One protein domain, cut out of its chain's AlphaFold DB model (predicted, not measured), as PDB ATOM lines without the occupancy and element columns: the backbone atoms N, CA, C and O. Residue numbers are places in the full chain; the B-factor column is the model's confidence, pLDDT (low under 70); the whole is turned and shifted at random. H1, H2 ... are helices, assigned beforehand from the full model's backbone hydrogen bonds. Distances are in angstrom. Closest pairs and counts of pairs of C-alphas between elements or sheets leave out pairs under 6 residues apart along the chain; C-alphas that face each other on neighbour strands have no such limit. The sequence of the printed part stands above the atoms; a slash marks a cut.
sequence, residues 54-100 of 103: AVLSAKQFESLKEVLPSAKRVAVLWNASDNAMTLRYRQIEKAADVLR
ATOM      1  N   ALA A  54       3.687 -48.322 -48.461       86.75
ATOM      2  CA  ALA A  54       3.095 -46.998 -48.270       86.75
ATOM      3  C   ALA A  54       1.791 -46.846 -49.075       86.75
ATOM      4  O   ALA A  54       0.757 -46.493 -48.510       86.75
ATOM      5  N   VAL A  55       1.810 -47.212 -50.360       86.88
ATOM      6  CA  VAL A  55       0.620 -47.195 -51.227       86.88
ATOM      7  C   VAL A  55      -0.416 -48.213 -50.746       86.88
ATOM      8  O   VAL A  55      -1.603 -47.905 -50.665       86.88
ATOM      9  N   LEU A  56       0.029 -49.413 -50.358       91.12
ATOM     10  CA  LEU A  56      -0.872 -50.445 -49.837       91.12
ATOM     11  C   LEU A  56      -1.540 -50.032 -48.519       91.12
ATOM     12  O   LEU A  56      -2.703 -50.366 -48.310       91.12
ATOM     13  N   SER A  57      -0.851 -49.274 -47.660       92.75
ATOM     14  CA  SER A  57      -1.395 -48.819 -46.372       92.75
ATOM     15  C   SER A  57      -2.584 -47.873 -46.551       92.75
ATOM     16  O   SER A  57      -3.577 -48.008 -45.840       92.75
ATOM     17  N   ALA A  58      -2.532 -46.965 -47.535       94.19
ATOM     18  CA  ALA A  58      -3.683 -46.128 -47.883       94.19
ATOM     19  C   ALA A  58      -4.880 -46.983 -48.319       94.19
ATOM     20  O   ALA A  58      -5.990 -46.798 -47.822       94.19
ATOM     21  N   LYS A  59      -4.652 -47.986 -49.179       95.19
ATOM     22  CA  LYS A  59      -5.736 -48.856 -49.651       95.19
ATOM     23  C   LYS A  59      -6.329 -49.714 -48.534       95.19
ATOM     24  O   LYS A  59      -7.540 -49.882 -48.465       95.19
ATOM     25  N   GLN A  60      -5.492 -50.224 -47.634       93.94
ATOM     26  CA  GLN A  60      -5.945 -50.943 -46.442       93.94
ATOM     27  C   GLN A  60      -6.817 -50.055 -45.545       93.94
ATOM     28  O   GLN A  60      -7.815 -50.528 -45.004       93.94
ATOM     29  N   PHE A  61      -6.483 -48.767 -45.420       95.69
ATOM     30  CA  PHE A  61      -7.294 -47.806 -44.677       95.69
ATOM     31  C   PHE A  61      -8.638 -47.511 -45.366       95.69
ATOM     32  O   PHE A  61      -9.674 -47.470 -44.703       95.69
ATOM     33  N   GLU A  62      -8.664 -47.385 -46.695       94.94
ATOM     34  CA  GLU A  62      -9.920 -47.309 -47.458       94.94
ATOM     35  C   GLU A  62     -10.790 -48.553 -47.241       94.94
ATOM     36  O   GLU A  62     -11.975 -48.435 -46.927       94.94
ATOM     37  N   SER A  63     -10.204 -49.750 -47.321       95.94
ATOM     38  CA  SER A  63     -10.922 -51.003 -47.072       95.94
ATOM     39  C   SER A  63     -11.447 -51.107 -45.637       95.94
ATOM     40  O   SER A  63     -12.535 -51.640 -45.423       95.94
ATOM     41  N   LEU A  64     -10.743 -50.555 -44.641       94.75
ATOM     42  CA  LEU A  64     -11.259 -50.462 -43.271       94.75
ATOM     43  C   LEU A  64     -12.572 -49.664 -43.220       94.75
ATOM     44  O   LEU A  64     -13.497 -50.052 -42.506       94.75
ATOM     45  N   LYS A  65     -12.682 -48.576 -43.992       94.38
ATOM     46  CA  LYS A  65     -13.907 -47.769 -44.083       94.38
ATOM     47  C   LYS A  65     -15.038 -48.501 -44.808       94.38
ATOM     48  O   LYS A  65     -16.192 -48.335 -44.422       94.38
ATOM     49  N   GLU A  66     -14.723 -49.316 -45.810       96.12
ATOM     50  CA  GLU A  66     -15.708 -50.174 -46.486       96.12
ATOM     51  C   GLU A  66     -16.288 -51.228 -45.529       96.12
ATOM     52  O   GLU A  66     -17.501 -51.423 -45.485       96.12
ATOM     53  N   VAL A  67     -15.435 -51.868 -44.721       96.88
ATOM     54  CA  VAL A  67     -15.843 -52.899 -43.749       96.88
ATOM     55  C   VAL A  67     -16.568 -52.298 -42.542       96.88
ATOM     56  O   VAL A  67     -17.516 -52.897 -42.033       96.88
ATOM     57  N   LEU A  68     -16.159 -51.109 -42.086       96.06
ATOM     58  CA  LEU A  68     -16.781 -50.400 -40.966       96.06
ATOM     59  C   LEU A  68     -17.219 -48.977 -41.369       96.06
ATOM     60  O   LEU A  68     -16.598 -47.987 -40.963       96.06
ATOM     61  N   PRO A  69     -18.341 -48.829 -42.105       95.19
ATOM     62  CA  PRO A  69     -18.782 -47.534 -42.635       95.19
ATOM     63  C   PRO A  69     -19.068 -46.472 -41.569       95.19
ATOM     64  O   PRO A  69     -18.971 -45.274 -41.840       95.19
ATOM     65  N   SER A  70     -19.396 -46.880 -40.340       96.06
ATOM     66  CA  SER A  70     -19.683 -45.975 -39.222       96.06
ATOM     67  C   SER A  70     -18.431 -45.396 -38.549       96.06
ATOM     68  O   SER A  70     -18.559 -44.457 -37.759       96.06
ATOM     69  N   ALA A  71     -17.228 -45.894 -38.862       94.75
ATOM     70  CA  ALA A  71     -15.985 -45.409 -38.270       94.75
ATOM     71  C   ALA A  71     -15.743 -43.926 -38.603       94.75
ATOM     72  O   ALA A  71     -15.766 -43.523 -39.769       94.75
ATOM     73  N   LYS A  72     -15.494 -43.112 -37.569       93.81
ATOM     74  CA  LYS A  72     -15.164 -41.675 -37.687       93.81
ATOM     75  C   LYS A  72     -13.758 -41.332 -37.187       93.81
ATOM     76  O   LYS A  72     -13.228 -40.268 -37.515       93.81
ATOM     77  N   ARG A  73     -13.173 -42.209 -36.368       95.31
ATOM     78  CA  ARG A  73     -11.844 -42.049 -35.781       95.31
ATOM     79  C   ARG A  73     -11.120 -43.386 -35.740       95.31
ATOM     80  O   ARG A  73     -11.731 -44.369 -35.326       95.31
ATOM     81  N   VAL A  74      -9.852 -43.408 -36.133       95.25
ATOM     82  CA  VAL A  74      -8.990 -44.596 -36.090       95.25
ATOM     83  C   VAL A  74      -7.634 -44.185 -35.543       95.25
ATOM     84  O   VAL A  74      -6.994 -43.324 -36.117       95.25
ATOM     85  N   ALA A  75      -7.175 -44.800 -34.457       95.62
ATOM     86  CA  ALA A  75      -5.822 -44.547 -33.974       95.62
ATOM     87  C   ALA A  75      -4.800 -45.261 -34.870       95.62
ATOM     88  O   ALA A  75      -4.936 -46.460 -35.127       95.62
ATOM     89  N   VAL A  76      -3.762 -44.545 -35.302       95.81
ATOM     90  CA  VAL A  76      -2.644 -45.111 -36.068       95.81
ATOM     91  C   VAL A  76      -1.387 -45.077 -35.207       95.81
ATOM     92  O   VAL A  76      -0.948 -44.016 -34.775       95.81
ATOM     93  N   LEU A  77      -0.798 -46.245 -34.953       96.31
ATOM     94  CA  LEU A  77       0.446 -46.380 -34.194       96.31
ATOM     95  C   LEU A  77       1.584 -46.770 -35.136       96.31
ATOM     96  O   LEU A  77       1.466 -47.737 -35.889       96.31
ATOM     97  N   TRP A  78       2.700 -46.049 -35.071       94.88
ATOM     98  CA  TRP A  78       3.894 -46.359 -35.853       94.88
ATOM     99  C   TRP A  78       5.175 -45.979 -35.108       94.88
ATOM    100  O   TRP A  78       5.155 -45.197 -34.159       94.88
ATOM    101  N   ASN A  79       6.304 -46.531 -35.555       93.38
ATOM    102  CA  ASN A  79       7.622 -46.117 -35.090       93.38
ATOM    103  C   ASN A  79       8.127 -44.942 -35.941       93.38
ATOM    104  O   ASN A  79       8.497 -45.133 -37.098       93.38
ATOM    105  N   ALA A  80       8.177 -43.740 -35.368       92.50
ATOM    106  CA  ALA A  80       8.657 -42.545 -36.066       92.50
ATOM    107  C   ALA A  80      10.164 -42.579 -36.392       92.50
ATOM    108  O   ALA A  80      10.615 -41.847 -37.268       92.50
ATOM    109  N   SER A  81      10.947 -43.436 -35.726       91.12
ATOM    110  CA  SER A  81      12.365 -43.649 -36.047       91.12
ATOM    111  C   SER A  81      12.578 -44.572 -37.253       91.12
ATOM    112  O   SER A  81      13.710 -44.723 -37.708       91.12
ATOM    113  N   ASP A  82      11.515 -45.190 -37.776       90.94
ATOM    114  CA  ASP A  82      11.545 -45.936 -39.029       90.94
ATOM    115  C   ASP A  82      10.933 -45.085 -40.154       90.94
ATOM    116  O   ASP A  82       9.722 -44.835 -40.210       90.94
ATOM    117  N   ASN A  83      11.786 -44.638 -41.080       91.38
ATOM    118  CA  ASN A  83      11.371 -43.817 -42.216       91.38
ATOM    119  C   ASN A  83      10.329 -44.528 -43.089       91.38
ATOM    120  O   ASN A  83       9.391 -43.882 -43.557       91.38
ATOM    121  N   ALA A  84      10.439 -45.847 -43.271       91.69
ATOM    122  CA  ALA A  84       9.482 -46.607 -44.064       91.69
ATOM    123  C   ALA A  84       8.099 -46.624 -43.399       91.69
ATOM    124  O   ALA A  84       7.083 -46.462 -44.078       91.69
ATOM    125  N   MET A  85       8.040 -46.758 -42.069       93.44
ATOM    126  CA  MET A  85       6.776 -46.662 -41.328       93.44
ATOM    127  C   MET A  85       6.193 -45.248 -41.366       93.44
ATOM    128  O   MET A  85       4.985 -45.089 -41.517       93.44
ATOM    129  N   THR A  86       7.039 -44.221 -41.293       94.56
ATOM    130  CA  THR A  86       6.598 -42.822 -41.402       94.56
ATOM    131  C   THR A  86       5.980 -42.525 -42.772       94.56
ATOM    132  O   THR A  86       4.965 -41.834 -42.852       94.56
ATOM    133  N   LEU A  87       6.526 -43.082 -43.860       94.06
ATOM    134  CA  LEU A  87       5.923 -42.967 -45.194       94.06
ATOM    135  C   LEU A  87       4.548 -43.643 -45.263       94.06
ATOM    136  O   LEU A  87       3.618 -43.065 -45.825       94.06
ATOM    137  N   ARG A  88       4.385 -44.821 -44.643       94.31
ATOM    138  CA  ARG A  88       3.078 -45.497 -44.533       94.31
ATOM    139  C   ARG A  88       2.062 -44.634 -43.788       94.31
ATOM    140  O   ARG A  88       0.964 -44.435 -44.301       94.31
ATOM    141  N   TYR A  89       2.442 -44.078 -42.636       96.25
ATOM    142  CA  TYR A  89       1.583 -43.177 -41.863       96.25
ATOM    143  C   TYR A  89       1.104 -41.988 -42.708       96.25
ATOM    144  O   TYR A  89      -0.094 -41.745 -42.780       96.25
ATOM    145  N   ARG A  90       2.003 -41.307 -43.433       95.56
ATOM    146  CA  ARG A  90       1.625 -40.164 -44.290       95.56
ATOM    147  C   ARG A  90       0.630 -40.533 -45.390       95.56
ATOM    148  O   ARG A  90      -0.180 -39.704 -45.786       95.56
ATOM    149  N   GLN A  91       0.702 -41.750 -45.929       95.94
ATOM    150  CA  GLN A  91      -0.275 -42.211 -46.921       95.94
ATOM    151  C   GLN A  91      -1.630 -42.527 -46.275       95.94
ATOM    152  O   GLN A  91      -2.664 -42.220 -46.861       95.94
ATOM    153  N   ILE A  92      -1.633 -43.070 -45.052       96.94
ATOM    154  CA  ILE A  92      -2.858 -43.248 -44.261       96.94
ATOM    155  C   ILE A  92      -3.489 -41.889 -43.924       96.94
ATOM    156  O   ILE A  92      -4.691 -41.734 -44.085       96.94
ATOM    157  N   GLU A  93      -2.691 -40.898 -43.528       96.56
ATOM    158  CA  GLU A  93      -3.138 -39.529 -43.237       96.56
ATOM    159  C   GLU A  93      -3.837 -38.889 -44.438       96.56
ATOM    160  O   GLU A  93      -4.981 -38.450 -44.332       96.56
ATOM    161  N   LYS A  94      -3.229 -38.973 -45.625       96.25
ATOM    162  CA  LYS A  94      -3.867 -38.518 -46.870       96.25
ATOM    163  C   LYS A  94      -5.176 -39.253 -47.167       96.25
ATOM    164  O   LYS A  94      -6.142 -38.631 -47.604       96.25
ATOM    165  N   ALA A  95      -5.221 -40.570 -46.956       95.88
ATOM    166  CA  ALA A  95      -6.442 -41.348 -47.159       95.88
ATOM    167  C   ALA A  95      -7.537 -40.954 -46.151       95.88
ATOM    168  O   ALA A  95      -8.708 -40.844 -46.517       95.88
ATOM    169  N   ALA A  96      -7.165 -40.688 -44.898       96.44
ATOM    170  CA  ALA A  96      -8.073 -40.222 -43.858       96.44
ATOM    171  C   ALA A  96      -8.703 -38.868 -44.205       96.44
ATOM    172  O   ALA A  96      -9.923 -38.733 -44.083       96.44
ATOM    173  N   ASP A  97      -7.917 -37.925 -44.732       96.19
ATOM    174  CA  ASP A  97      -8.415 -36.628 -45.206       96.19
ATOM    175  C   ASP A  97      -9.474 -36.792 -46.304       96.19
ATOM    176  O   ASP A  97     -10.568 -36.221 -46.222       96.19
ATOM    177  N   VAL A  98      -9.193 -37.630 -47.309       95.81
ATOM    178  CA  VAL A  98     -10.122 -37.917 -48.418       95.81
ATOM    179  C   VAL A  98     -11.419 -38.555 -47.907       95.81
ATOM    180  O   VAL A  98     -12.511 -38.196 -48.352       95.81
ATOM    181  N   LEU A  99     -11.319 -39.466 -46.937       95.19
ATOM    182  CA  LEU A  99     -12.455 -40.187 -46.353       95.19
ATOM    183  C   LEU A  99     -13.167 -39.417 -45.230       95.19
ATOM    184  O   LEU A  99     -14.166 -39.907 -44.693       95.19
ATOM    185  N   ARG A 100     -12.683 -38.215 -44.881       94.12
ATOM    186  CA  ARG A 100     -13.176 -37.382 -43.769       94.12
ATOM    187  C   ARG A 100     -13.180 -38.130 -42.434       94.12
ATOM    188  O   ARG A 100     -14.131 -38.041 -41.653       94.12
TER     189      ARG A 100
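Overview. This is residues 54 to 100 of the 103 residues of an uncharacterized protein of Betaproteobacteria bacterium (UniProt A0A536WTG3). Two helices, H1 and H2, run the same way side by side as a narrow V, closest near the first residue of H1. A long strap, residues 68 to 82, folds back along one side of the pair, from the end of H1 to the start of H2. The printed part has 47 residues, with two named helices in the order H1, H2 and no named strand; its class is all helix. It is compact, with a radius of gyration of the C-alphas of 10.6 A, yet elongated, spanning 32 by 18 by 16 A.

Arrangement. The two helices are H1, residues 54 to 67, and H2, residues 83 to 99. They touch, and the closest C-alphas, those of Ala 54 and Arg 88, are 4.0 A apart. They run the same way at a steep tilt of 39 degrees. In both helices every O i to N i+4 pair is within hydrogen-bond range.

Along the chain. Find C-alpha 54 at (3.095, -46.998, -48.270); from there H1 runs 20.3 A to C-alpha 67. H2 starts at C-alpha 83, (11.371, -43.817, -42.216), and runs 24.5 A to C-alpha 99 at (-12.455, -40.187, -46.353).

Size, cuts and confidence. The C-alphas of Ser 70 and Ser 81, the two farthest apart, are 32.3 A apart. The link from H1 to H2 is long, and residues 66 to 71, of which 66 and 67 belong to H1, stand free. The printed part has no cut, and no printed residue is under 70 in pLDDT.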